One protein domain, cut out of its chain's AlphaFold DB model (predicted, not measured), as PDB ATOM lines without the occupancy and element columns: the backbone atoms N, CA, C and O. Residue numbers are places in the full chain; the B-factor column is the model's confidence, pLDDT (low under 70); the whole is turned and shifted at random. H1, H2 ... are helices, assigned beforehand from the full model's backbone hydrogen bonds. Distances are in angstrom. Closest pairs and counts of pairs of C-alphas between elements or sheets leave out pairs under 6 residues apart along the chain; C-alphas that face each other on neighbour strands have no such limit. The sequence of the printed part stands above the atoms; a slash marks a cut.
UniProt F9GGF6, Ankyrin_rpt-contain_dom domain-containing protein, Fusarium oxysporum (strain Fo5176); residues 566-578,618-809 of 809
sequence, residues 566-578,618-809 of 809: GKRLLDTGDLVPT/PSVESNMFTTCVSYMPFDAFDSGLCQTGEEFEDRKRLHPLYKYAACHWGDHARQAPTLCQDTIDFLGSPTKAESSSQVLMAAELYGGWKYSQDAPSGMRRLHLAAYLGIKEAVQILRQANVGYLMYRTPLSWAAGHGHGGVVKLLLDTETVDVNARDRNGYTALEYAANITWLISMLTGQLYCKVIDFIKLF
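Overview. This is residues 566 to 578 and 618 to 809 of the 809 residues of the protein "Ankyrin_rpt-contain_dom domain-containing protein" of Fusarium oxysporum (strain Fo5176) (UniProt F9GGF6). What does the model look like? It is a compact body of mostly short helices, spanning 49 by 40 by 28 A, with residues 799 to 809, of which 799 to 806 belong to H11, sticking out from it, and so do the unnamed residues 571 to 578; with these two stretches the outline is elongated. In the body two helical hairpins, H6 with H7 and H8 with H9, pack side by side, and H5 joins them to a more crossed cluster with H1, H3 and H4. What is it built of? The printed part has 205 residues with eleven named helices, H1 to H11 in chain order, and no named strand: the class is all helix. It is compact, with a radius of gyration of the C-alphas of 18.4 A, and spans 70 by 40 by 29 A.

Arrangement. What does the longest helix touch? H11, residues 788 to 806, touches H10, residues 780 to 783, with residues 791 to 795 alone; the closest C-alphas, of Leu 781 and Ile 791, are 6.2 A apart. H10 touches H8, residues 746 to 752, closest at the C-alphas of Ser 748 and Ala 780, 3.9 A. How do the hairpins stand? H8 and H9, residues 756 to 763, form one at a shallow tilt of 33 degrees, only just short of steep; H6, residues 717 to 723, and H7, residues 727 to 735, form another. H6 touches H8 at a shallow tilt of 16 degrees, the same way, with the closest C-alphas, of His 719 and Pro 746, 4.7 A apart. What follows outward? H5, residues 686 to 701, touches H6 with residues 686 to 693 alone, closest at the C-alphas of Ala 689 and Arg 717, 5.8 A. H3, residues 658 to 669, touches H1, residues 620 to 631, closest at the C-alphas of Cys 628 and Ala 661, 4.6 A. H4, residues 677 to 684, and H5 only just touch, only at the corner, with 3 pairs of C-alphas within 8 A; H2, residues 645 to 654, is near H5. How are the backbones? Every O i to N i+4 pair is within hydrogen-bond range in H1, H2, H4, H5, H6, H8 and H9, against 6 of 8 in H3, 4 of 5 in H7 and 12 of 15 in H11; H10 is too short for one.

Along the chain. Where do the anchors lie? H1 begins at C-alpha 620 (31.330, 38.960, 18.557), and H11 ends at C-alpha 806 (40.414, 21.190, 66.013). How long are the longer helices? H11 measures 27.5 A and H5 21.8 A.

Size, cuts and confidence. Is anything missing? Residues 579 to 617 are not printed, and C-alphas 578 and 618 are 25.2 A apart. Where is confidence low? Among the residues under pLDDT 70 are 699 to 715, 734 to 744 and 795 to 809.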
ATOM      1  N   GLY A 566      14.203  37.922  23.164       82.56
ATOM      2  CA  GLY A 566      12.852  37.959  23.738       82.56
ATOM      3  C   GLY A 566      11.762  37.210  22.954       82.56
ATOM      4  O   GLY A 566      10.609  37.187  23.388       82.56
ATOM      5  N   LYS A 567      12.077  36.586  21.811       87.12
ATOM      6  CA  LYS A 567      11.135  35.722  21.077       87.12
ATOM      7  C   LYS A 567      11.214  34.281  21.591       87.12
ATOM      8  O   LYS A 567      12.283  33.790  21.930       87.12
ATOM      9  N   ARG A 568      10.066  33.596  21.633       86.25
ATOM     10  CA  ARG A 568       9.944  32.195  22.091       86.25
ATOM     11  C   ARG A 568       9.786  31.178  20.953       86.25
ATOM     12  O   ARG A 568       9.762  29.976  21.189       86.25
ATOM     13  N   LEU A 569       9.689  31.655  19.717       87.38
ATOM     14  CA  LEU A 569       9.570  30.844  18.511       87.38
ATOM     15  C   LEU A 569      10.407  31.483  17.404       87.38
ATOM     16  O   LEU A 569      10.562  32.706  17.362       87.38
ATOM     17  N   LEU A 570      10.924  30.644  16.509       89.75
ATOM     18  CA  LEU A 570      11.599  31.099  15.301       89.75
ATOM     19  C   LEU A 570      10.557  31.419  14.229       89.75
ATOM     20  O   LEU A 570       9.753  30.554  13.882       89.75
ATOM     21  N   ASP A 571      10.597  32.628  13.678       88.56
ATOM     22  CA  ASP A 571       9.804  32.963  12.499       88.56
ATOM     23  C   ASP A 571      10.519  32.448  11.245       88.56
ATOM     24  O   ASP A 571      11.655  32.825  10.952       88.56
ATOM     25  N   THR A 572       9.860  31.578  10.483       87.25
ATOM     26  CA  THR A 572      10.411  31.065   9.224       87.25
ATOM     27  C   THR A 572      10.587  32.160   8.170       87.25
ATOM     28  O   THR A 572      11.413  31.999   7.276       87.25
ATOM     29  N   GLY A 573       9.852  33.273   8.271       87.81
ATOM     30  CA  GLY A 573      10.017  34.449   7.415       87.81
ATOM     31  C   GLY A 573      11.304  35.237   7.682       87.81
ATOM     32  O   GLY A 573      11.742  35.984   6.812       87.81
ATOM     33  N   ASP A 574      11.945  35.035   8.837       89.94
ATOM     34  CA  ASP A 574      13.240  35.641   9.173       89.94
ATOM     35  C   ASP A 574      14.439  34.820   8.651       89.94
ATOM     36  O   ASP A 574      15.592  35.243   8.776       89.94
ATOM     37  N   LEU A 575      14.197  33.640   8.064       92.62
ATOM     38  CA  LEU A 575      15.248  32.794   7.502       92.62
ATOM     39  C   LEU A 575      15.785  33.397   6.201       92.62
ATOM     40  O   LEU A 575      15.138  33.366   5.155       92.62
ATOM     41  N   VAL A 576      17.019  33.890   6.253       92.50
ATOM     42  CA  VAL A 576      17.707  34.427   5.075       92.50
ATOM     43  C   VAL A 576      18.098  33.283   4.131       92.50
ATOM     44  O   VAL A 576      18.727  32.321   4.581       92.50
ATOM     45  N   PRO A 577      17.786  33.346   2.826       92.81
ATOM     46  CA  PRO A 577      18.243  32.350   1.862       92.81
ATOM     47  C   PRO A 577      19.772  32.234   1.824       92.81
ATOM     48  O   PRO A 577      20.504  33.221   1.891       92.81
ATOM     49  N   THR A 578      20.281  31.008   1.682       89.50
ATOM     50  CA  THR A 578      21.729  30.744   1.741       89.50
ATOM     51  C   THR A 578      22.516  31.456   0.631       89.50
ATOM     52  O   THR A 578      23.666  31.841   0.837       89.50
ATOM     53  N   PRO A 618      34.360  43.580  17.603       87.56
ATOM     54  CA  PRO A 618      34.669  43.789  19.022       87.56
ATOM     55  C   PRO A 618      33.697  43.074  19.977       87.56
ATOM     56  O   PRO A 618      34.099  42.594  21.033       87.56
ATOM     57  N   SER A 619      32.425  42.935  19.586       88.31
ATOM     58  CA  SER A 619      31.360  42.341  20.414       88.31
ATOM     59  C   SER A 619      30.932  40.938  19.967       88.31
ATOM     60  O   SER A 619      29.831  40.497  20.299       88.31
ATOM     61  N   VAL A 620      31.753  40.226  19.186       90.88
ATOM     62  CA  VAL A 620      31.330  38.960  18.557       90.88
ATOM     63  C   VAL A 620      30.915  37.879  19.546       90.88
ATOM     64  O   VAL A 620      29.862  37.271  19.371       90.88
ATOM     65  N   GLU A 621      31.690  37.675  20.610       90.12
ATOM     66  CA  GLU A 621      31.383  36.657  21.619       90.12
ATOM     67  C   GLU A 621      30.077  36.999  22.348       90.12
ATOM     68  O   GLU A 621      29.229  36.129  22.515       90.12
ATOM     69  N   SER A 622      29.845  38.278  22.667       89.25
ATOM     70  CA  SER A 622      28.589  38.759  23.259       89.25
ATOM     71  C   SER A 622      27.382  38.544  22.339       89.25
ATOM     72  O   SER A 622      26.316  38.135  22.801       89.25
ATOM     73  N   ASN A 623      27.538  38.778  21.033       90.38
ATOM     74  CA  ASN A 623      26.469  38.602  20.045       90.38
ATOM     75  C   ASN A 623      26.125  37.122  19.833       90.38
ATOM     76  O   ASN A 623      24.947  36.757  19.773       90.38
ATOM     77  N   MET A 624      27.143  36.264  19.748       93.12
ATOM     78  CA  MET A 624      26.968  34.814  19.645       93.12
ATOM     79  C   MET A 624      26.347  34.243  20.912       93.12
ATOM     80  O   MET A 624      25.367  33.505  20.824       93.12
ATOM     81  N   PHE A 625      26.856  34.646  22.079       92.19
ATOM     82  CA  PHE A 625      26.287  34.303  23.378       92.19
ATOM     83  C   PHE A 625      24.805  34.664  23.435       92.19
ATOM     84  O   PHE A 625      23.989  33.773  23.659       92.19
ATOM     85  N   THR A 626      24.461  35.927  23.148       90.44
ATOM     86  CA  THR A 626      23.075  36.426  23.150       90.44
ATOM     87  C   THR A 626      22.199  35.602  22.218       90.44
ATOM     88  O   THR A 626      21.137  35.148  22.618       90.44
ATOM     89  N   THR A 627      22.665  35.329  21.001       93.12
ATOM     90  CA  THR A 627      21.915  34.520  20.034       93.12
ATOM     91  C   THR A 627      21.670  33.102  20.554       93.12
ATOM     92  O   THR A 627      20.543  32.618  20.496       93.12
ATOM     93  N   CYS A 628      22.699  32.431  21.087       93.06
ATOM     94  CA  CYS A 628      22.552  31.091  21.646       93.06
ATOM     95  C   CYS A 628      21.522  31.083  22.778       93.06
ATOM     96  O   CYS A 628      20.590  30.286  22.731       93.06
ATOM     97  N   VAL A 629      21.633  31.986  23.757       89.38
ATOM     98  CA  VAL A 629      20.702  32.025  24.899       89.38
ATOM     99  C   VAL A 629      19.316  32.552  24.543       89.38
ATOM    100  O   VAL A 629      18.375  32.159  25.211       89.38
ATOM    101  N   SER A 630      19.142  33.346  23.482       91.00
ATOM    102  CA  SER A 630      17.816  33.681  22.938       91.00
ATOM    103  C   SER A 630      17.159  32.489  22.230       91.00
ATOM    104  O   SER A 630      15.935  32.423  22.158       91.00
ATOM    105  N   TYR A 631      17.948  31.524  21.741       91.62
ATOM    106  CA  TYR A 631      17.449  30.292  21.119       91.62
ATOM    107  C   TYR A 631      17.008  29.242  22.151       91.62
ATOM    108  O   TYR A 631      16.038  28.516  21.944       91.62
ATOM    109  N   MET A 632      17.715  29.154  23.283       86.75
ATOM    110  CA  MET A 632      17.472  28.150  24.330       86.75
ATOM    111  C   MET A 632      16.075  28.172  24.980       86.75
ATOM    112  O   MET A 632      15.610  27.097  25.363       86.75
ATOM    113  N   PRO A 633      15.384  29.319  25.145       85.94
ATOM    114  CA  PRO A 633      14.109  29.365  25.835       85.94
ATOM    115  C   PRO A 633      12.897  29.257  24.906       85.94
ATOM    116  O   PRO A 633      11.808  29.674  25.306       85.94
ATOM    117  N   PHE A 634      13.053  28.711  23.698       89.12
ATOM    118  CA  PHE A 634      11.914  28.476  22.812       89.12
ATOM    119  C   PHE A 634      10.900  27.495  23.407       89.12
ATOM    120  O   PHE A 634      11.268  26.561  24.123       89.12
ATOM    121  N   ASP A 635       9.624  27.692  23.070       87.25
ATOM    122  CA  ASP A 635       8.505  26.918  23.633       87.25
ATOM    123  C   ASP A 635       8.593  25.425  23.276       87.25
ATOM    124  O   ASP A 635       8.165  24.552  24.029       87.25
ATOM    125  N   ALA A 636       9.259  25.100  22.164       84.69
ATOM    126  CA  ALA A 636       9.526  23.723  21.751       84.69
ATOM    127  C   ALA A 636      10.329  22.903  22.785       84.69
ATOM    128  O   ALA A 636      10.296  21.671  22.761       84.69
ATOM    129  N   PHE A 637      11.044  23.565  23.701       87.56
ATOM    130  CA  PHE A 637      11.884  22.919  24.712       87.56
ATOM    131  C   PHE A 637      11.234  22.840  26.100       87.56
ATOM    132  O   PHE A 637      11.859  22.311  27.023       87.56
ATOM    133  N   ASP A 638       9.992  23.319  26.254       84.81
ATOM    134  CA  ASP A 638       9.253  23.267  27.525       84.81
ATOM    135  C   ASP A 638       8.892  21.840  27.958       84.81
ATOM    136  O   ASP A 638       8.704  21.593  29.149       84.81
ATOM    137  N   SER A 639       8.884  20.886  27.020       82.06
ATOM    138  CA  SER A 639       8.651  19.458  27.279       82.06
ATOM    139  C   SER A 639       9.749  18.772  28.106       82.06
ATOM    140  O   SER A 639       9.548  17.647  28.553       82.06
ATOM    141  N   GLY A 640      10.894  19.425  28.346       82.69
ATOM    142  CA  GLY A 640      11.983  18.848  29.137       82.69
ATOM    143  C   GLY A 640      12.723  17.727  28.402       82.69
ATOM    144  O   GLY A 640      12.927  17.783  27.187       82.69
ATOM    145  N   LEU A 641      13.158  16.700  29.131       79.56
ATOM    146  CA  LEU A 641      13.889  15.561  28.564       79.56
ATOM    147  C   LEU A 641      13.028  14.780  27.555       79.56
ATOM    148  O   LEU A 641      11.919  14.356  27.883       79.56
ATOM    149  N   CYS A 642      13.563  14.538  26.355       81.75
ATOM    150  CA  CYS A 642      12.950  13.613  25.397       81.75
ATOM    151  C   CYS A 642      12.979  12.190  25.963       81.75
ATOM    152  O   CYS A 642      14.045  11.740  26.395       81.75
ATOM    153  N   GLN A 643      11.848  11.481  25.921       78.75
ATOM    154  CA  GLN A 643      11.683  10.135  26.497       78.75
ATOM    155  C   GLN A 643      12.023   9.025  25.501       78.75
ATOM    156  O   GLN A 643      12.267   7.881  25.882       78.75
ATOM    157  N   THR A 644      12.077   9.358  24.212       75.56
ATOM    158  CA  THR A 644      12.488   8.427  23.161       75.56
ATOM    159  C   THR A 644      13.668   8.970  22.358       75.56
ATOM    160  O   THR A 644      13.945  10.173  22.318       75.56
ATOM    161  N   GLY A 645      14.413   8.064  21.716       69.75
ATOM    162  CA  GLY A 645      15.460   8.450  20.765       69.75
ATOM    163  C   GLY A 645      14.893   9.202  19.557       69.75
ATOM    164  O   GLY A 645      15.519  10.140  19.077       69.75
ATOM    165  N   GLU A 646      13.687   8.834  19.119       75.38
ATOM    166  CA  GLU A 646      12.989   9.472  18.001       75.38
ATOM    167  C   GLU A 646      12.618  10.923  18.321       75.38
ATOM    168  O   GLU A 646      12.997  11.815  17.571       75.38
ATOM    169  N   GLU A 647      12.003  11.192  19.478       80.50
ATOM    170  CA  GLU A 647      11.704  12.560  19.934       80.50
ATOM    171  C   GLU A 647      12.960  13.433  20.024       80.50
ATOM    172  O   GLU A 647      12.941  14.614  19.671       80.50
ATOM    173  N   PHE A 648      14.065  12.856  20.504       82.38
ATOM    174  CA  PHE A 648      15.333  13.564  20.637       82.38
ATOM    175  C   PHE A 648      15.937  13.929  19.276       82.38
ATOM    176  O   PHE A 648      16.394  15.059  19.074       82.38
ATOM    177  N   GLU A 649      15.926  12.993  18.328       78.56
ATOM    178  CA  GLU A 649      16.391  13.249  16.966       78.56
ATOM    179  C   GLU A 649      15.464  14.211  16.215       78.56
ATOM    180  O   GLU A 649      15.948  15.109  15.523       78.56
ATOM    181  N   ASP A 650      14.153  14.117  16.422       84.06
ATOM    182  CA  ASP A 650      13.172  15.035  15.856       84.06
ATOM    183  C   ASP A 650      13.354  16.456  16.392       84.06
ATOM    184  O   ASP A 650      13.385  17.405  15.604       84.06
ATOM    185  N   ARG A 651      13.594  16.623  17.699       86.81
ATOM    186  CA  ARG A 651      13.933  17.923  18.297       86.81
ATOM    187  C   ARG A 651      15.176  18.524  17.647       86.81
ATOM    188  O   ARG A 651      15.170  19.699  17.285       86.81
ATOM    189  N   LYS A 652      16.239  17.735  17.465       83.50
ATOM    190  CA  LYS A 652      17.474  18.193  16.802       83.50
ATOM    191  C   LYS A 652      17.241  18.545  15.333       83.50
ATOM    192  O   LYS A 652      17.806  19.521  14.847       83.50
ATOM    193  N   ARG A 653      16.409  17.771  14.632       85.06
ATOM    194  CA  ARG A 653      16.065  17.996  13.222       85.06
ATOM    195  C   ARG A 653      15.241  19.270  13.032       85.06
ATOM    196  O   ARG A 653      15.506  20.016  12.094       85.06
ATOM    197  N   LEU A 654      14.260  19.512  13.903       87.94
ATOM    198  CA  LEU A 654      13.380  20.688  13.861       87.94
ATOM    199  C   LEU A 654      14.064  21.956  14.388       87.94
ATOM    200  O   LEU A 654      13.739  23.059  13.951       87.94
ATOM    201  N   HIS A 655      15.063  21.806  15.265       90.88
ATOM    202  CA  HIS A 655      15.842  22.912  15.820       90.88
ATOM    203  C   HIS A 655      17.356  22.738  15.595       90.88
ATOM    204  O   HIS A 655      18.101  22.502  16.549       90.88
ATOM    205  N   PRO A 656      17.852  22.897  14.352       91.56
ATOM    206  CA  PRO A 656      19.244  22.635  13.982       91.56
ATOM    207  C   PRO A 656      20.293  23.353  14.837       91.56
ATOM    208  O   PRO A 656      21.276  22.738  15.242       91.56
ATOM    209  N   LEU A 657      20.080  24.632  15.179       93.88
ATOM    210  CA  LEU A 657      21.034  25.392  16.002       93.88
ATOM    211  C   LEU A 657      21.079  24.915  17.464       93.88
ATOM    212  O   LEU A 657      22.059  25.183  18.157       93.88
ATOM    213  N   TYR A 658      20.063  24.187  17.941       91.75
ATOM    214  CA  TYR A 658      19.911  23.859  19.361       91.75
ATOM    215  C   TYR A 658      21.124  23.131  19.931       91.75
ATOM    216  O   TYR A 658      21.599  23.465  21.013       91.75
ATOM    217  N   LYS A 659      21.685  22.183  19.168       89.00
ATOM    218  CA  LYS A 659      22.887  21.455  19.584       89.00
ATOM    219  C   LYS A 659      24.079  22.385  19.765       89.00
ATOM    220  O   LYS A 659      24.778  22.280  20.768       89.00
ATOM    221  N   TYR A 660      24.314  23.279  18.805       91.25
ATOM    222  CA  TYR A 660      25.391  24.259  18.917       91.25
ATOM    223  C   TYR A 660      25.175  25.165  20.132       91.25
ATOM    224  O   TYR A 660      26.077  25.303  20.954       91.25
ATOM    225  N   ALA A 661      23.973  25.734  20.257       92.38
ATOM    226  CA  ALA A 661      23.628  26.644  21.338       92.38
ATOM    227  C   ALA A 661      23.829  25.977  22.703       92.38
ATOM    228  O   ALA A 661      24.576  26.513  23.511       92.38
ATOM    229  N   ALA A 662      23.283  24.777  22.921       89.00
ATOM    230  CA  ALA A 662      23.406  24.034  24.175       89.00
ATOM    231  C   ALA A 662      24.862  23.702  24.551       89.00
ATOM    232  O   ALA A 662      25.207  23.762  25.730       89.00
ATOM    233  N   CYS A 663      25.712  23.382  23.567       85.50
ATOM    234  CA  CYS A 663      27.102  22.987  23.815       85.50
ATOM    235  C   CYS A 663      28.061  24.174  23.983       85.50
ATOM    236  O   CYS A 663      29.030  24.070  24.726       85.50
ATOM    237  N   HIS A 664      27.815  25.294  23.293       88.62
ATOM    238  CA  HIS A 664      28.816  26.359  23.140       88.62
ATOM    239  C   HIS A 664      28.394  27.724  23.681       88.62
ATOM    240  O   HIS A 664      29.223  28.634  23.709       88.62
ATOM    241  N   TRP A 665      27.157  27.902  24.163       90.31
ATOM    242  CA  TRP A 665      26.762  29.179  24.771       90.31
ATOM    243  C   TRP A 665      27.688  29.571  25.930       90.31
ATOM    244  O   TRP A 665      28.017  30.745  26.073       90.31
ATOM    245  N   GLY A 666      28.167  28.589  26.705       86.25
ATOM    246  CA  GLY A 666      29.120  28.811  27.789       86.25
ATOM    247  C   GLY A 666      30.502  29.273  27.312       86.25
ATOM    248  O   GLY A 666      31.111  30.145  27.926       86.25
ATOM    249  N   ASP A 667      30.982  28.748  26.180       87.06
ATOM    250  CA  ASP A 667      32.264  29.155  25.583       87.06
ATOM    251  C   ASP A 667      32.260  30.630  25.165       87.06
ATOM    252  O   ASP A 667      33.264  31.329  25.332       87.06
ATOM    253  N   HIS A 668      31.122  31.092  24.642       89.75
ATOM    254  CA  HIS A 668      30.894  32.487  24.278       89.75
ATOM    255  C   HIS A 668      30.669  33.363  25.521       89.75
ATOM    256  O   HIS A 668      31.252  34.439  25.637       89.75
ATOM    257  N   ALA A 669      29.897  32.874  26.496       87.06
ATOM    258  CA  ALA A 669      29.589  33.589  27.734       87.06
ATOM    259  C   ALA A 669      30.837  33.930  28.558       87.06
ATOM    260  O   ALA A 669      30.936  35.039  29.066       87.06
ATOM    261  N   ARG A 670      31.825  33.025  28.656       84.62
ATOM    262  CA  ARG A 670      33.077  33.288  29.402       84.62
ATOM    263  C   ARG A 670      33.914  34.434  28.826       84.62
ATOM    264  O   ARG A 670      34.793  34.944  29.513       84.62
ATOM    265  N   GLN A 671      33.679  34.802  27.570       81.00
ATOM    266  CA  GLN A 671      34.336  35.926  26.904       81.00
ATOM    267  C   GLN A 671      33.432  37.165  26.814       81.00
ATOM    268  O   GLN A 671      33.889  38.218  26.372       81.00
ATOM    269  N   ALA A 672      32.164  37.052  27.219       76.75
ATOM    270  CA  ALA A 672      31.210  38.149  27.250       76.75
ATOM    271  C   ALA A 672      31.219  38.835  28.634       76.75
ATOM    272  O   ALA A 672      31.375  38.167  29.656       76.75
ATOM    273  N   PRO A 673      31.040  40.165  28.704       63.16
ATOM    274  CA  PRO A 673      31.172  40.917  29.952       63.16
ATOM    275  C   PRO A 673      29.968  40.797  30.902       63.16
ATOM    276  O   PRO A 673      30.130  41.022  32.099       63.16
ATOM    277  N   THR A 674      28.761  40.480  30.409       76.19
ATOM    278  CA  THR A 674      27.528  40.449  31.219       76.19
ATOM    279  C   THR A 674      26.521  39.403  30.733       76.19
ATOM    280  O   THR A 674      26.399  39.134  29.537       76.19
ATOM    281  N   LEU A 675      25.757  38.827  31.671       78.19
ATOM    282  CA  LEU A 675      24.615  37.961  31.359       78.19
ATOM    283  C   LEU A 675      23.401  38.796  30.935       78.19
ATOM    284  O   LEU A 675      23.120  39.834  31.532       78.19
ATOM    285  N   CYS A 676      22.653  38.326  29.936       77.56
ATOM    286  CA  CYS A 676      21.418  38.966  29.476       77.56
ATOM    287  C   CYS A 676      20.163  38.334  30.110       77.56
ATOM    288  O   CYS A 676      20.213  37.220  30.636       77.56
ATOM    289  N   GLN A 677      19.018  39.025  30.026       79.31
ATOM    290  CA  GLN A 677      17.740  38.570  30.600       79.31
ATOM    291  C   GLN A 677      17.314  37.185  30.086       79.31
ATOM    292  O   GLN A 677      16.864  36.358  30.871       79.31
ATOM    293  N   ASP A 678      17.546  36.887  28.804       81.00
ATOM    294  CA  ASP A 678      17.240  35.574  28.219       81.00
ATOM    295  C   ASP A 678      17.988  34.430  28.925       81.00
ATOM    296  O   ASP A 678      17.470  33.318  29.034       81.00
ATOM    297  N   THR A 679      19.178  34.701  29.474       82.31
ATOM    298  CA  THR A 679      19.922  33.718  30.276       82.31
ATOM    299  C   THR A 679      19.235  33.458  31.612       82.31
ATOM    300  O   THR A 679      19.163  32.311  32.052       82.31
ATOM    301  N   ILE A 680      18.711  34.505  32.253       77.94
ATOM    302  CA  ILE A 680      17.961  34.388  33.509       77.94
ATOM    303  C   ILE A 680      16.661  33.622  33.262       77.94
ATOM    304  O   ILE A 680      16.347  32.720  34.029       77.94
ATOM    305  N   ASP A 681      15.947  33.911  32.175       79.44
ATOM    306  CA  ASP A 681      14.725  33.202  31.788       79.44
ATOM    307  C   ASP A 681      14.991  31.715  31.512       79.44
ATOM    308  O   ASP A 681      14.281  30.839  32.014       79.44
ATOM    309  N   PHE A 682      16.045  31.420  30.744       85.50
ATOM    310  CA  PHE A 682      16.481  30.058  30.447       85.50
ATOM    311  C   PHE A 682      16.844  29.292  31.724       85.50
ATOM    312  O   PHE A 682      16.303  28.216  31.974       85.50
ATOM    313  N   LEU A 683      17.710  29.861  32.568       81.00
ATOM    314  CA  LEU A 683      18.089  29.261  33.849       81.00
ATOM    315  C   LEU A 683      16.937  29.300  34.869       81.00
ATOM    316  O   LEU A 683      16.972  28.580  35.864       81.00
ATOM    317  N   GLY A 684      15.907  30.113  34.648       77.81
ATOM    318  CA  GLY A 684      14.683  30.198  35.438       77.81
ATOM    319  C   GLY A 684      13.743  29.012  35.210       77.81
ATOM    320  O   GLY A 684      13.050  28.599  36.145       77.81
ATOM    321  N   SER A 685      13.782  28.407  34.020       82.00
ATOM    322  CA  SER A 685      12.977  27.235  33.665       82.00
ATOM    323  C   SER A 685      13.744  25.920  33.893       82.00
ATOM    324  O   SER A 685      14.757  25.665  33.235       82.00
ATOM    325  N   PRO A 686      13.288  25.042  34.811       79.38
ATOM    326  CA  PRO A 686      13.959  23.768  35.048       79.38
ATOM    327  C   PRO A 686      13.881  22.828  33.838       79.38
ATOM    328  O   PRO A 686      14.892  22.216  33.506       79.38
ATOM    329  N   THR A 687      12.745  22.772  33.137       83.12
ATOM    330  CA  THR A 687      12.561  21.890  31.972       83.12
ATOM    331  C   THR A 687      13.464  22.292  30.807       83.12
ATOM    332  O   THR A 687      14.105  21.442  30.195       83.12
ATOM    333  N   LYS A 688      13.615  23.595  30.537       85.62
ATOM    334  CA  LYS A 688      14.501  24.099  29.472       85.62
ATOM    335  C   LYS A 688      15.975  23.812  29.767       85.62
ATOM    336  O   LYS A 688      16.717  23.405  28.869       85.62
ATOM    337  N   ALA A 689      16.393  23.962  31.025       82.31
ATOM    338  CA  ALA A 689      17.741  23.598  31.459       82.31
ATOM    339  C   ALA A 689      18.004  22.083  31.332       82.31
ATOM    340  O   ALA A 689      19.084  21.685  30.894       82.31
ATOM    341  N   GLU A 690      17.019  21.241  31.652       81.12
ATOM    342  CA  GLU A 690      17.103  19.785  31.472       81.12
ATOM    343  C   GLU A 690      17.220  19.399  29.992       81.12
ATOM    344  O   GLU A 690      18.129  18.650  29.630       81.12
ATOM    345  N   SER A 691      16.384  19.978  29.123       84.31
ATOM    346  CA  SER A 691      16.454  19.805  27.664       84.31
ATOM    347  C   SER A 691      17.844  20.135  27.109       84.31
ATOM    348  O   SER A 691      18.408  19.364  26.331       84.31
ATOM    349  N   SER A 692      18.425  21.260  27.546       85.69
ATOM    350  CA  SER A 692      19.775  21.678  27.144       85.69
ATOM    351  C   SER A 692      20.829  20.679  27.599       85.69
ATOM    352  O   SER A 692      21.767  20.371  26.864       85.69
ATOM    353  N   SER A 693      20.686  20.197  28.830       80.69
ATOM    354  CA  SER A 693      21.659  19.309  29.446       80.69
ATOM    355  C   SER A 693      21.668  17.933  28.789       80.69
ATOM    356  O   SER A 693      22.739  17.368  28.594       80.69
ATOM    357  N   GLN A 694      20.505  17.420  28.371       80.50
ATOM    358  CA  GLN A 694      20.417  16.172  27.603       80.50
ATOM    359  C   GLN A 694      21.247  16.250  26.320       80.50
ATOM    360  O   GLN A 694      21.977  15.319  25.990       80.50
ATOM    361  N   VAL A 695      21.161  17.377  25.606       81.00
ATOM    362  CA  VAL A 695      21.879  17.580  24.343       81.00
ATOM    363  C   VAL A 695      23.383  17.713  24.554       81.00
ATOM    364  O   VAL A 695      24.144  17.092  23.813       81.00
ATOM    365  N   LEU A 696      23.799  18.481  25.564       79.75
ATOM    366  CA  LEU A 696      25.203  18.634  25.948       79.75
ATOM    367  C   LEU A 696      25.824  17.275  26.314       79.75
ATOM    368  O   LEU A 696      26.795  16.846  25.694       79.75
ATOM    369  N   MET A 697      25.187  16.540  27.229       74.69
ATOM    370  CA  MET A 697      25.672  15.237  27.695       74.69
ATOM    371  C   MET A 697      25.714  14.190  26.580       74.69
ATOM    372  O   MET A 697      26.682  13.441  26.466       74.69
ATOM    373  N   ALA A 698      24.694  14.152  25.718       70.31
ATOM    374  CA  ALA A 698      24.683  13.253  24.568       70.31
ATOM    375  C   ALA A 698      25.802  13.578  23.560       70.31
ATOM    376  O   ALA A 698      26.295  12.677  22.878       70.31
ATOM    377  N   ALA A 699      26.203  14.849  23.445       67.31
ATOM    378  CA  ALA A 699      27.288  15.263  22.563       67.31
ATOM    379  C   ALA A 699      28.674  14.895  23.119       67.31
ATOM    380  O   ALA A 699      29.534  14.498  22.334       67.31
ATOM    381  N   GLU A 700      28.884  15.000  24.432       60.78
ATOM    382  CA  GLU A 700      30.204  14.836  25.057       60.78
ATOM    383  C   GLU A 700      30.507  13.419  25.554       60.78
ATOM    384  O   GLU A 700      31.659  12.999  25.496       60.78
ATOM    385  N   LEU A 701      29.506  12.661  26.017       53.31
ATOM    386  CA  LEU A 701      29.745  11.358  26.655       53.31
ATOM    387  C   LEU A 701      29.629  10.159  25.702       53.31
ATOM    388  O   LEU A 701      30.267   9.140  25.953       53.31
ATOM    389  N   TYR A 702      28.845  10.251  24.618       52.34
ATOM    390  CA  TYR A 702      28.408   9.046  23.888       52.34
ATOM    391  C   TYR A 702      28.634   9.028  22.376       52.34
ATOM    392  O   TYR A 702      28.315   8.023  21.751       52.34
ATOM    393  N   GLY A 703      29.208  10.075  21.770       47.72
ATOM    394  CA  GLY A 703      29.731  10.005  20.398       47.72
ATOM    395  C   GLY A 703      28.832   9.269  19.386       47.72
ATOM    396  O   GLY A 703      29.321   8.409  18.663       47.72
ATOM    397  N   GLY A 704      27.531   9.583  19.341       47.62
ATOM    398  CA  GLY A 704      26.605   9.185  18.272       47.62
ATOM    399  C   GLY A 704      25.822   7.865  18.432       47.62
ATOM    400  O   GLY A 704      26.386   6.784  18.553       47.62
ATOM    401  N   TRP A 705      24.501   7.998  18.241       42.84
ATOM    402  CA  TRP A 705      23.502   7.007  17.788       42.84
ATOM    403  C   TRP A 705      22.876   6.006  18.761       42.84
ATOM    404  O   TRP A 705      21.828   5.457  18.418       42.84
ATOM    405  N   LYS A 706      23.362   5.843  19.993       41.75
ATOM    406  CA  LYS A 706      22.525   5.254  21.047       41.75
ATOM    407  C   LYS A 706      22.624   6.054  22.341       41.75
ATOM    408  O   LYS A 706      23.703   6.454  22.753       41.75
ATOM    409  N   TYR A 707      21.450   6.231  22.946       54.72
ATOM    410  CA  TYR A 707      21.220   6.658  24.323       54.72
ATOM    411  C   TYR A 707      21.136   8.163  24.626       54.72
ATOM    412  O   TYR A 707      21.748   8.658  25.566       54.72
ATOM    413  N   SER A 708      20.211   8.876  23.965       49.78
ATOM    414  CA  SER A 708      19.616  10.082  24.583       49.78
ATOM    415  C   SER A 708      18.973   9.794  25.953       49.78
ATOM    416  O   SER A 708      18.784  10.720  26.738       49.78
ATOM    417  N   GLN A 709      18.664   8.519  26.231       52.38
ATOM    418  CA  GLN A 709      18.098   8.013  27.487       52.38
ATOM    419  C   GLN A 709      19.141   7.671  28.567       52.38
ATOM    420  O   GLN A 709      18.781   7.642  29.740       52.38
ATOM    421  N   ASP A 710      20.416   7.458  28.208       50.25
ATOM    422  CA  ASP A 710      21.498   7.278  29.199       50.25
ATOM    423  C   ASP A 710      22.151   8.618  29.568       50.25
ATOM    424  O   ASP A 710      22.944   8.688  30.508       50.25
ATOM    425  N   ALA A 711      21.808   9.697  28.849       50.81
ATOM    426  CA  ALA A 711      22.149  11.053  29.252       50.81
ATOM    427  C   ALA A 711      21.583  11.284  30.668       50.81
ATOM    428  O   ALA A 711      20.368  11.176  30.848       50.81
ATOM    429  N   PRO A 712      22.426  11.576  31.677       51.81
ATOM    430  CA  PRO A 712      21.997  11.596  33.069       51.81
ATOM    431  C   PRO A 712      20.810  12.540  33.276       51.81
ATOM    432  O   PRO A 712      20.937  13.761  33.151       51.81
ATOM    433  N   SER A 713      19.647  11.976  33.599       49.47
ATOM    434  CA  SER A 713      18.431  12.736  33.864       49.47
ATOM    435  C   SER A 713      18.601  13.549  35.149       49.47
ATOM    436  O   SER A 713      18.550  13.013  36.252       49.47
ATOM    437  N   GLY A 714      18.828  14.860  35.004       56.38
ATOM    438  CA  GLY A 714      18.717  15.829  36.101       56.38
ATOM    439  C   GLY A 714      19.908  16.766  36.329       56.38
ATOM    440  O   GLY A 714      20.034  17.320  37.422       56.38
ATOM    441  N   MET A 715      20.771  17.007  35.337       66.00
ATOM    442  CA  MET A 715      21.707  18.140  35.400       66.00
ATOM    443  C   MET A 715      20.903  19.444  35.543       66.00
ATOM    444  O   MET A 715      20.291  19.940  34.602       66.00
ATOM    445  N   ARG A 716      20.844  19.970  36.773       71.62
ATOM    446  CA  ARG A 716      20.077  21.184  37.100       71.62
ATOM    447  C   ARG A 716      20.855  22.435  36.701       71.62
ATOM    448  O   ARG A 716      22.068  22.393  36.534       71.62
ATOM    449  N   ARG A 717      20.174  23.579  36.675       79.00
ATOM    450  CA  ARG A 717      20.714  24.891  36.259       79.00
ATOM    451  C   ARG A 717      22.079  25.227  36.891       79.00
ATOM    452  O   ARG A 717      22.966  25.704  36.194       79.00
ATOM    453  N   LEU A 718      22.269  24.931  38.186       78.50
ATOM    454  CA  LEU A 718      23.540  25.166  38.891       78.50
ATOM    455  C   LEU A 718      24.663  24.221  38.424       78.50
ATOM    456  O   LEU A 718      25.807  24.650  38.309       78.50
ATOM    457  N   HIS A 719      24.343  22.961  38.115       78.88
ATOM    458  CA  HIS A 719      25.300  22.019  37.527       78.88
ATOM    459  C   HIS A 719      25.706  22.474  36.130       78.88
ATOM    460  O   HIS A 719      26.890  22.466  35.827       78.88
ATOM    461  N   LEU A 720      24.747  22.920  35.311       79.94
ATOM    462  CA  LEU A 720      25.009  23.437  33.967       79.94
ATOM    463  C   LEU A 720      25.895  24.691  33.999       79.94
ATOM    464  O   LEU A 720      26.889  24.763  33.282       79.94
ATOM    465  N   ALA A 721      25.591  25.648  34.881       84.62
ATOM    466  CA  ALA A 721      26.410  26.845  35.064       84.62
ATOM    467  C   ALA A 721      27.831  26.512  35.555       84.62
ATOM    468  O   ALA A 721      28.798  27.124  35.099       84.62
ATOM    469  N   ALA A 722      27.969  25.528  36.450       83.56
ATOM    470  CA  ALA A 722      29.265  25.093  36.961       83.56
ATOM    471  C   ALA A 722      30.080  24.298  35.934       83.56
ATOM    472  O   ALA A 722      31.285  24.511  35.822       83.56
ATOM    473  N   TYR A 723      29.416  23.437  35.161       82.62
ATOM    474  CA  TYR A 723      29.993  22.684  34.051       82.62
ATOM    475  C   TYR A 723      30.585  23.608  32.989       82.62
ATOM    476  O   TYR A 723      31.699  23.396  32.538       82.62
ATOM    477  N   LEU A 724      29.853  24.666  32.634       80.88
ATOM    478  CA  LEU A 724      30.264  25.631  31.615       80.88
ATOM    479  C   LEU A 724      31.151  26.761  32.162       80.88
ATOM    480  O   LEU A 724      31.578  27.630  31.400       80.88
ATOM    481  N   GLY A 725      31.418  26.790  33.468       83.81
ATOM    482  CA  GLY A 725      32.316  27.770  34.077       83.81
ATOM    483  C   GLY A 725      31.775  29.204  34.122       83.81
ATOM    484  O   GLY A 725      32.569  30.143  34.079       83.81
ATOM    485  N   ILE A 726      30.453  29.397  34.197       85.38
ATOM    486  CA  ILE A 726      29.817  30.727  34.153       85.38
ATOM    487  C   ILE A 726      29.635  31.277  35.567       85.38
ATOM    488  O   ILE A 726      28.646  30.991  36.247       85.38
ATOM    489  N   LYS A 727      30.606  32.072  36.024       81.94
ATOM    490  CA  LYS A 727      30.695  32.562  37.407       81.94
ATOM    491  C   LYS A 727      29.466  33.368  37.830       81.94
ATOM    492  O   LYS A 727      28.907  33.115  38.893       81.94
ATOM    493  N   GLU A 728      29.016  34.290  36.992       81.06
ATOM    494  CA  GLU A 728      27.880  35.177  37.247       81.06
ATOM    495  C   GLU A 728      26.575  34.371  37.366       81.06
ATOM    496  O   GLU A 728      25.753  34.627  38.243       81.06
ATOM    497  N   ALA A 729      26.411  33.323  36.551       81.12
ATOM    498  CA  ALA A 729      25.236  32.453  36.606       81.12
ATOM    499  C   ALA A 729      25.220  31.634  37.904       81.12
ATOM    500  O   ALA A 729      24.172  31.474  38.528       81.12
ATOM    501  N   VAL A 730      26.388  31.162  38.353       80.44
ATOM    502  CA  VAL A 730      26.535  30.478  39.646       80.44
ATOM    503  C   VAL A 730      26.218  31.422  40.815       80.44
ATOM    504  O   VAL A 730      25.584  30.990  41.774       80.44
ATOM    505  N   GLN A 731      26.580  32.710  40.732       79.88
ATOM    506  CA  GLN A 731      26.217  33.709  41.751       79.88
ATOM    507  C   GLN A 731      24.701  33.909  41.853       79.88
ATOM    508  O   GLN A 731      24.169  33.934  42.961       79.88
ATOM    509  N   ILE A 732      24.005  34.002  40.716       76.75
ATOM    510  CA  ILE A 732      22.542  34.161  40.667       76.75
ATOM    511  C   ILE A 732      21.836  32.914  41.218       76.75
ATOM    512  O   ILE A 732      20.865  33.014  41.965       76.75
ATOM    513  N   LEU A 733      22.337  31.722  40.886       75.38
ATOM    514  CA  LEU A 733      21.718  30.443  41.247       75.38
ATOM    515  C   LEU A 733      22.081  29.943  42.657       75.38
ATOM    516  O   LEU A 733      21.644  28.861  43.047       75.38
ATOM    517  N   ARG A 734      22.847  30.718  43.437       66.50
ATOM    518  CA  ARG A 734      23.435  30.320  44.730       66.50
ATOM    519  C   ARG A 734      22.412  29.955  45.818       66.50
ATOM    520  O   ARG A 734      22.761  29.256  46.761       66.50
ATOM    521  N   GLN A 735      21.158  30.394  45.681       55.19
ATOM    522  CA  GLN A 735      20.054  30.068  46.599       55.19
ATOM    523  C   GLN A 735      19.242  28.828  46.176       55.19
ATOM    524  O   GLN A 735      18.366  28.379  46.914       55.19
ATOM    525  N   ALA A 736      19.502  28.263  44.991       51.03
ATOM    526  CA  ALA A 736      18.795  27.085  44.505       51.03
ATOM    527  C   ALA A 736      19.395  25.809  45.116       51.03
ATOM    528  O   ALA A 736      20.598  25.568  45.037       51.03
ATOM    529  N   ASN A 737      18.528  24.990  45.714       48.03
ATOM    530  CA  ASN A 737      18.866  23.776  46.457       48.03
ATOM    531  C   ASN A 737      19.899  22.892  45.719       48.03
ATOM    532  O   ASN A 737      19.683  22.519  44.557       48.03
ATOM    533  N   VAL A 738      20.999  22.551  46.405       51.09
ATOM    534  CA  VAL A 738      22.128  21.738  45.910       51.09
ATOM    535  C   VAL A 738      21.683  20.274  45.825       51.09
ATOM    536  O   VAL A 738      22.040  19.427  46.634       51.09
ATOM    537  N   GLY A 739      20.793  19.983  44.879       52.06
ATOM    538  CA  GLY A 739      20.301  18.630  44.648       52.06
ATOM    539  C   GLY A 739      21.400  17.744  44.071       52.06
ATOM    540  O   GLY A 739      22.018  18.102  43.075       52.06
ATOM    541  N   TYR A 740      21.611  16.586  44.688       49.72
ATOM    542  CA  TYR A 740      22.580  15.572  44.286       49.72
ATOM    543  C   TYR A 740      22.173  14.909  42.960       49.72
ATOM    544  O   TYR A 740      21.066  14.382  42.858       49.72
ATOM    545  N   LEU A 741      23.057  14.891  41.956       49.69
ATOM    546  CA  LEU A 741      22.854  14.124  40.722       49.69
ATOM    547  C   LEU A 741      23.977  13.112  40.519       49.69
ATOM    548  O   LEU A 741      25.133  13.505  40.418       49.69
ATOM    549  N   MET A 742      23.663  11.812  40.486       48.72
ATOM    550  CA  MET A 742      24.668  10.727  40.465       48.72
ATOM    551  C   MET A 742      25.765  10.887  41.537       48.72
ATOM    552  O   MET A 742      26.876  10.388  41.373       48.72
ATOM    553  N   TYR A 743      25.452  11.611  42.617       53.25
ATOM    554  CA  TYR A 743      26.380  12.072  43.648       53.25
ATOM    555  C   TYR A 743      27.523  13.007  43.163       53.25
ATOM    556  O   TYR A 743      28.419  13.331  43.936       53.25
ATOM    557  N   ARG A 744      27.495  13.510  41.916       64.88
ATOM    558  CA  ARG A 744      28.494  14.447  41.371       64.88
ATOM    559  C   ARG A 744      28.045  15.905  41.559       64.88
ATOM    560  O   ARG A 744      27.072  16.356  40.960       64.88
ATOM    561  N   THR A 745      28.747  16.649  42.411       74.94
ATOM    562  CA  THR A 745      28.401  18.032  42.797       74.94
ATOM    563  C   THR A 745      28.737  19.059  41.707       74.94
ATOM    564  O   THR A 745      29.656  18.823  40.916       74.94
ATOM    565  N   PRO A 746      28.097  20.249  41.682       78.19
ATOM    566  CA  PRO A 746      28.530  21.358  40.821       78.19
ATOM    567  C   PRO A 746      30.029  21.666  40.971       78.19
ATOM    568  O   PRO A 746      30.709  21.952  39.988       78.19
ATOM    569  N   LEU A 747      30.562  21.515  42.190       80.50
ATOM    570  CA  LEU A 747      31.982  21.668  42.495       80.50
ATOM    571  C   LEU A 747      32.848  20.663  41.724       80.50
ATOM    572  O   LEU A 747      33.835  21.054  41.113       80.50
ATOM    573  N   SER A 748      32.471  19.385  41.708       77.44
ATOM    574  CA  SER A 748      33.219  18.344  40.988       77.44
ATOM    575  C   SER A 748      33.151  18.475  39.458       77.44
ATOM    576  O   SER A 748      34.097  18.085  38.770       77.44
ATOM    577  N   TRP A 749      32.077  19.062  38.917       80.50
ATOM    578  CA  TRP A 749      31.990  19.424  37.499       80.50
ATOM    579  C   TRP A 749      32.916  20.589  37.160       80.50
ATOM    580  O   TRP A 749      33.727  20.465  36.244       80.50
ATOM    581  N   ALA A 750      32.855  21.673  37.940       82.81
ATOM    582  CA  ALA A 750      33.745  22.821  37.773       82.81
ATOM    583  C   ALA A 750      35.223  22.429  37.943       82.81
ATOM    584  O   ALA A 750      36.080  22.925  37.213       82.81
ATOM    585  N   ALA A 751      35.518  21.516  38.874       81.50
ATOM    586  CA  ALA A 751      36.869  21.028  39.118       81.50
ATOM    587  C   ALA A 751      37.412  20.189  37.952       81.50
ATOM    588  O   ALA A 751      38.512  20.459  37.475       81.50
ATOM    589  N   GLY A 752      36.617  19.243  37.437       77.12
ATOM    590  CA  GLY A 752      37.007  18.409  36.293       77.12
ATOM    591  C   GLY A 752      37.251  19.188  34.995       77.12
ATOM    592  O   GLY A 752      38.025  18.740  34.158       77.12
ATOM    593  N   HIS A 753      36.642  20.369  34.852       77.31
ATOM    594  CA  HIS A 753      36.801  21.249  33.684       77.31
ATOM    595  C   HIS A 753      37.761  22.427  33.934       77.31
ATOM    596  O   HIS A 753      37.916  23.300  33.082       77.31
ATOM    597  N   GLY A 754      38.421  22.479  35.098       80.69
ATOM    598  CA  GLY A 754      39.429  23.498  35.404       80.69
ATOM    599  C   GLY A 754      38.884  24.909  35.653       80.69
ATOM    600  O   GLY A 754      39.621  25.891  35.545       80.69
ATOM    601  N   HIS A 755      37.607  25.056  36.007       85.38
ATOM    602  CA  HIS A 755      36.954  26.352  36.212       85.38
ATOM    603  C   HIS A 755      37.225  26.938  37.607       85.38
ATOM    604  O   HIS A 755      36.313  27.110  38.417       85.38
ATOM    605  N   GLY A 756      38.481  27.286  37.904       80.75
ATOM    606  CA  GLY A 756      38.897  27.710  39.253       80.75
ATOM    607  C   GLY A 756      38.139  28.904  39.839       80.75
ATOM    608  O   GLY A 756      37.879  28.924  41.040       80.75
ATOM    609  N   GLY A 757      37.707  29.862  39.011       82.69
ATOM    610  CA  GLY A 757      36.875  30.983  39.467       82.69
ATOM    611  C   GLY A 757      35.504  30.546  39.999       82.69
ATOM    612  O   GLY A 757      35.016  31.115  40.975       82.69
ATOM    613  N   VAL A 758      34.911  29.512  39.394       83.25
ATOM    614  CA  VAL A 758      33.660  28.893  39.856       83.25
ATOM    615  C   VAL A 758      33.909  27.987  41.056       83.25
ATOM    616  O   VAL A 758      33.133  28.030  42.004       83.25
ATOM    617  N   VAL A 759      34.999  27.212  41.051       83.00
ATOM    618  CA  VAL A 759      35.392  26.376  42.195       83.00
ATOM    619  C   VAL A 759      35.516  27.244  43.446       83.00
ATOM    620  O   VAL A 759      34.835  26.973  44.424       83.00
ATOM    621  N   LYS A 760      36.276  28.347  43.392       82.69
ATOM    622  CA  LYS A 760      36.402  29.291  44.512       82.69
ATOM    623  C   LYS A 760      35.042  29.819  44.983       82.69
ATOM    624  O   LYS A 760      34.747  29.787  46.168       82.69
ATOM    625  N   LEU A 761      34.186  30.237  44.050       82.69
ATOM    626  CA  LEU A 761      32.859  30.764  44.373       82.69
ATOM    627  C   LEU A 761      31.950  29.732  45.067       82.69
ATOM    628  O   LEU A 761      31.221  30.074  45.997       82.69
ATOM    629  N   LEU A 762      31.970  28.477  44.611       80.50
ATOM    630  CA  LEU A 762      31.205  27.389  45.222       80.50
ATOM    631  C   LEU A 762      31.751  27.045  46.612       80.50
ATOM    632  O   LEU A 762      30.975  26.871  47.544       80.50
ATOM    633  N   LEU A 763      33.075  27.014  46.751       78.12
ATOM    634  CA  LEU A 763      33.788  26.766  48.000       78.12
ATOM    635  C   LEU A 763      33.566  27.851  49.070       78.12
ATOM    636  O   LEU A 763      33.574  27.543  50.258       78.12
ATOM    637  N   ASP A 764      33.329  29.101  48.667       77.94
ATOM    638  CA  ASP A 764      32.985  30.214  49.567       77.94
ATOM    639  C   ASP A 764      31.526  30.138  50.080       77.94
ATOM    640  O   ASP A 764      31.038  31.055  50.740       77.94
ATOM    641  N   THR A 765      30.774  29.087  49.732       71.50
ATOM    642  CA  THR A 765      29.383  28.876  50.160       71.50
ATOM    643  C   THR A 765      29.335  27.817  51.260       71.50
ATOM    644  O   THR A 765      29.749  26.683  51.041       71.50
ATOM    645  N   GLU A 766      28.797  28.164  52.433       57.25
ATOM    646  CA  GLU A 766      28.817  27.305  53.636       57.25
ATOM    647  C   GLU A 766      28.138  25.933  53.453       57.25
ATOM    648  O   GLU A 766      28.426  24.994  54.191       57.25
ATOM    649  N   THR A 767      27.275  25.784  52.446       64.88
ATOM    650  CA  THR A 767      26.474  24.578  52.189       64.88
ATOM    651  C   THR A 767      27.137  23.541  51.273       64.88
ATOM    652  O   THR A 767      26.565  22.472  51.065       64.88
ATOM    653  N   VAL A 768      28.313  23.822  50.697       71.06
ATOM    654  CA  VAL A 768      28.964  22.916  49.732       71.06
ATOM    655  C   VAL A 768      29.902  21.936  50.443       71.06
ATOM    656  O   VAL A 768      30.911  22.323  51.043       71.06
ATOM    657  N   ASP A 769      29.596  20.641  50.331       72.00
ATOM    658  CA  ASP A 769      30.485  19.567  50.775       72.00
ATOM    659  C   ASP A 769      31.603  19.320  49.747       72.00
ATOM    660  O   ASP A 769      31.371  18.883  48.617       72.00
ATOM    661  N   VAL A 770      32.837  19.609  50.163       73.00
ATOM    662  CA  VAL A 770      34.062  19.453  49.360       73.00
ATOM    663  C   VAL A 770      34.446  17.977  49.201       73.00
ATOM    664  O   VAL A 770      35.067  17.610  48.204       73.00
ATOM    665  N   ASN A 771      34.042  17.130  50.153       74.00
ATOM    666  CA  ASN A 771      34.351  15.701  50.190       74.00
ATOM    667  C   ASN A 771      33.251  14.829  49.581       74.00
ATOM    668  O   ASN A 771      33.367  13.602  49.606       74.00
ATOM    669  N   ALA A 772      32.203  15.438  49.024       74.62
ATOM    670  CA  ALA A 772      31.140  14.708  48.357       74.62
ATOM    671  C   ALA A 772      31.722  13.838  47.231       74.62
ATOM    672  O   ALA A 772      32.372  14.334  46.306       74.62
ATOM    673  N   ARG A 773      31.489  12.528  47.342       70.25
ATOM    674  CA  ARG A 773      31.916  11.515  46.374       70.25
ATOM    675  C   ARG A 773      30.795  11.213  45.406       70.25
ATOM    676  O   ARG A 773      29.659  11.057  45.840       70.25
ATOM    677  N   ASP A 774      31.130  11.063  44.132       68.06
ATOM    678  CA  ASP A 774      30.179  10.625  43.122       68.06
ATOM    679  C   ASP A 774      29.869   9.116  43.197       68.06
ATOM    680  O   ASP A 774      30.394   8.386  44.040       68.06
ATOM    681  N   ARG A 775      28.998   8.623  42.305       62.03
ATOM    682  CA  ARG A 775      28.616   7.201  42.222       62.03
ATOM    683  C   ARG A 775      29.809   6.255  42.012       62.03
ATOM    684  O   ARG A 775      29.708   5.081  42.352       62.03
ATOM    685  N   ASN A 776      30.912   6.760  41.468       63.31
ATOM    686  CA  ASN A 776      32.148   6.020  41.241       63.31
ATOM    687  C   ASN A 776      33.157   6.202  42.391       63.31
ATOM    688  O   ASN A 776      34.248   5.641  42.339       63.31
ATOM    689  N   GLY A 777      32.797   6.956  43.435       68.06
ATOM    690  CA  GLY A 777      33.635   7.238  44.594       68.06
ATOM    691  C   GLY A 777      34.542   8.459  44.442       68.06
ATOM    692  O   GLY A 777      35.290   8.731  45.378       68.06
ATOM    693  N   TYR A 778      34.465   9.199  43.329       74.44
ATOM    694  CA  TYR A 778      35.367  10.313  43.039       74.44
ATOM    695  C   TYR A 778      34.881  11.641  43.627       74.44
ATOM    696  O   TYR A 778      33.722  12.034  43.487       74.44
ATOM    697  N   THR A 779      35.801  12.370  44.239       78.50
ATOM    698  CA  THR A 779      35.656  13.721  44.789       78.50
ATOM    699  C   THR A 779      36.034  14.787  43.762       78.50
ATOM    700  O   THR A 779      36.677  14.519  42.745       78.50
ATOM    701  N   ALA A 780      35.700  16.051  44.047       77.00
ATOM    702  CA  ALA A 780      36.159  17.179  43.235       77.00
ATOM    703  C   ALA A 780      37.697  17.250  43.120       77.00
ATOM    704  O   ALA A 780      38.209  17.665  42.083       77.00
ATOM    705  N   LEU A 781      38.421  16.812  44.156       78.12
ATOM    706  CA  LEU A 781      39.884  16.753  44.166       78.12
ATOM    707  C   LEU A 781      40.426  15.696  43.196       78.12
ATOM    708  O   LEU A 781      41.371  15.973  42.463       78.12
ATOM    709  N   GLU A 782      39.809  14.517  43.144       75.56
ATOM    710  CA  GLU A 782      40.218  13.442  42.229       75.56
ATOM    711  C   GLU A 782      39.926  13.803  40.766       75.56
ATOM    712  O   GLU A 782      40.734  13.520  39.887       75.56
ATOM    713  N   TYR A 783      38.843  14.539  40.499       74.00
ATOM    714  CA  TYR A 783      38.598  15.113  39.172       74.00
ATOM    715  C   TYR A 783      39.581  16.231  38.791       74.00
ATOM    716  O   TYR A 783      39.800  16.472  37.606       74.00
ATOM    717  N   ALA A 784      40.199  16.891  39.772       75.62
ATOM    718  CA  ALA A 784      41.228  17.906  39.565       75.62
ATOM    719  C   ALA A 784      42.645  17.320  39.405       75.62
ATOM    720  O   ALA A 784      43.592  18.092  39.256       75.62
ATOM    721  N   ALA A 785      42.815  15.989  39.427       65.06
ATOM    722  CA  ALA A 785      44.120  15.319  39.519       65.06
ATOM    723  C   ALA A 785      45.124  15.689  38.406       65.06
ATOM    724  O   ALA A 785      46.330  15.621  38.625       65.06
ATOM    725  N   ASN A 786      44.645  16.147  37.243       53.19
ATOM    726  CA  ASN A 786      45.491  16.593  36.128       53.19
ATOM    727  C   ASN A 786      45.740  18.119  36.102       53.19
ATOM    728  O   ASN A 786      46.338  18.623  35.153       53.19
ATOM    729  N   ILE A 787      45.281  18.874  37.111       68.19
ATOM    730  CA  ILE A 787      45.347  20.344  37.163       68.19
ATOM    731  C   ILE A 787      46.034  20.794  38.464       68.19
ATOM    732  O   ILE A 787      45.392  21.136  39.458       68.19
ATOM    733  N   THR A 788      47.371  20.833  38.445       64.12
ATOM    734  CA  THR A 788      48.241  20.991  39.630       64.12
ATOM    735  C   THR A 788      47.910  22.197  40.523       64.12
ATOM    736  O   THR A 788      47.963  22.094  41.746       64.12
ATOM    737  N   TRP A 789      47.528  23.342  39.947       70.31
ATOM    738  CA  TRP A 789      47.180  24.543  40.724       70.31
ATOM    739  C   TRP A 789      45.795  24.452  41.384       70.31
ATOM    740  O   TRP A 789      45.572  25.030  42.448       70.31
ATOM    741  N   LEU A 790      44.868  23.702  40.781       68.31
ATOM    742  CA  LEU A 790      43.514  23.512  41.296       68.31
ATOM    743  C   LEU A 790      43.510  22.555  42.496       68.31
ATOM    744  O   LEU A 790      42.764  22.771  43.451       68.31
ATOM    745  N   ILE A 791      44.405  21.560  42.480       69.38
ATOM    746  CA  ILE A 791      44.675  20.656  43.607       69.38
ATOM    747  C   ILE A 791      45.046  21.468  44.850       69.38
ATOM    748  O   ILE A 791      44.397  21.318  45.880       69.38
ATOM    749  N   SER A 792      46.010  22.392  44.735       69.19
ATOM    750  CA  SER A 792      46.452  23.232  45.860       69.19
ATOM    751  C   SER A 792      45.319  24.063  46.473       69.19
ATOM    752  O   SER A 792      45.305  24.295  47.684       69.19
ATOM    753  N   MET A 793      44.374  24.528  45.651       71.00
ATOM    754  CA  MET A 793      43.229  25.319  46.104       71.00
ATOM    755  C   MET A 793      42.207  24.456  46.857       71.00
ATOM    756  O   MET A 793      41.712  24.866  47.907       71.00
ATOM    757  N   LEU A 794      41.928  23.249  46.357       72.12
ATOM    758  CA  LEU A 794      41.022  22.292  47.000       72.12
ATOM    759  C   LEU A 794      41.617  21.731  48.307       72.12
ATOM    760  O   LEU A 794      40.904  21.617  49.303       72.12
ATOM    761  N   THR A 795      42.927  21.459  48.354       68.62
ATOM    762  CA  THR A 795      43.619  20.984  49.569       68.62
ATOM    763  C   THR A 795      43.773  22.068  50.637       68.62
ATOM    764  O   THR A 795      43.723  21.762  51.826       68.62
ATOM    765  N   GLY A 796      43.932  23.339  50.243       63.72
ATOM    766  CA  GLY A 796      44.072  24.460  51.179       63.72
ATOM    767  C   GLY A 796      42.835  24.670  52.062       63.72
ATOM    768  O   GLY A 796      42.964  24.882  53.264       63.72
ATOM    769  N   GLN A 797      41.630  24.529  51.504       62.16
ATOM    770  CA  GLN A 797      40.394  24.618  52.291       62.16
ATOM    771  C   GLN A 797      40.121  23.391  53.169       62.16
ATOM    772  O   GLN A 797      39.545  23.538  54.248       62.16
ATOM    773  N   LEU A 798      40.545  22.197  52.739       57.22
ATOM    774  CA  LEU A 798      40.514  20.996  53.581       57.22
ATOM    775  C   LEU A 798      41.343  21.209  54.856       57.22
ATOM    776  O   LEU A 798      40.890  20.866  55.944       57.22
ATOM    777  N   TYR A 799      42.500  21.864  54.736       53.66
ATOM    778  CA  TYR A 799      43.342  22.235  55.875       53.66
ATOM    779  C   TYR A 799      42.661  23.243  56.816       53.66
ATOM    780  O   TYR A 799      42.700  23.065  58.032       53.66
ATOM    781  N   CYS A 800      41.985  24.266  56.278       53.34
ATOM    782  CA  CYS A 800      41.256  25.248  57.090       53.34
ATOM    783  C   CYS A 800      40.090  24.619  57.873       53.34
ATOM    784  O   CYS A 800      39.968  24.865  59.070       53.34
ATOM    785  N   LYS A 801      39.285  23.743  57.246       50.84
ATOM    786  CA  LYS A 801      38.171  23.058  57.930       50.84
ATOM    787  C   LYS A 801      38.647  22.077  59.011       50.84
ATOM    788  O   LYS A 801      37.976  21.933  60.028       50.84
ATOM    789  N   VAL A 802      39.808  21.437  58.830       46.62
ATOM    790  CA  VAL A 802      40.434  20.594  59.867       46.62
ATOM    791  C   VAL A 802      40.920  21.441  61.048       46.62
ATOM    792  O   VAL A 802      40.727  21.046  62.193       46.62
ATOM    793  N   ILE A 803      41.489  22.626  60.804       48.72
ATOM    794  CA  ILE A 803      41.906  23.552  61.871       48.72
ATOM    795  C   ILE A 803      40.699  24.096  62.650       48.72
ATOM    796  O   ILE A 803      40.762  24.172  63.875       48.72
ATOM    797  N   ASP A 804      39.598  24.437  61.977       46.09
ATOM    798  CA  ASP A 804      38.380  24.909  62.650       46.09
ATOM    799  C   ASP A 804      37.691  23.790  63.451       46.09
ATOM    800  O   ASP A 804      37.196  24.041  64.547       46.09
ATOM    801  N   PHE A 805      37.744  22.537  62.977       41.75
ATOM    802  CA  PHE A 805      37.292  21.361  63.733       41.75
ATOM    803  C   PHE A 805      38.165  21.084  64.971       41.75
ATOM    804  O   PHE A 805      37.646  20.702  66.016       41.75
ATOM    805  N   ILE A 806      39.478  21.321  64.882       46.19
ATOM    806  CA  ILE A 806      40.414  21.190  66.013       46.19
ATOM    807  C   ILE A 806      40.247  22.329  67.032       46.19
ATOM    808  O   ILE A 806      40.492  22.107  68.207       46.19
ATOM    809  N   LYS A 807      39.806  23.528  66.623       42.84
ATOM    810  CA  LYS A 807      39.509  24.655  67.535       42.84
ATOM    811  C   LYS A 807      38.166  24.539  68.273       42.84
ATOM    812  O   LYS A 807      37.899  25.344  69.161       42.84
ATOM    813  N   LEU A 808      37.308  23.607  67.856       42.50
ATOM    814  CA  LEU A 808      36.004  23.305  68.465       42.50
ATOM    815  C   LEU A 808      36.084  22.217  69.557       42.50
ATOM    816  O   LEU A 808      35.090  21.992  70.248       42.50
ATOM    817  N   PHE A 809      37.249  21.578  69.710       36.19
ATOM    818  CA  PHE A 809      37.657  20.765  70.862       36.19
ATOM    819  C   PHE A 809      38.602  21.576  71.752       36.19
ATOM    820  O   PHE A 809      38.594  21.317  72.978       36.19
TER     821      PHE A 809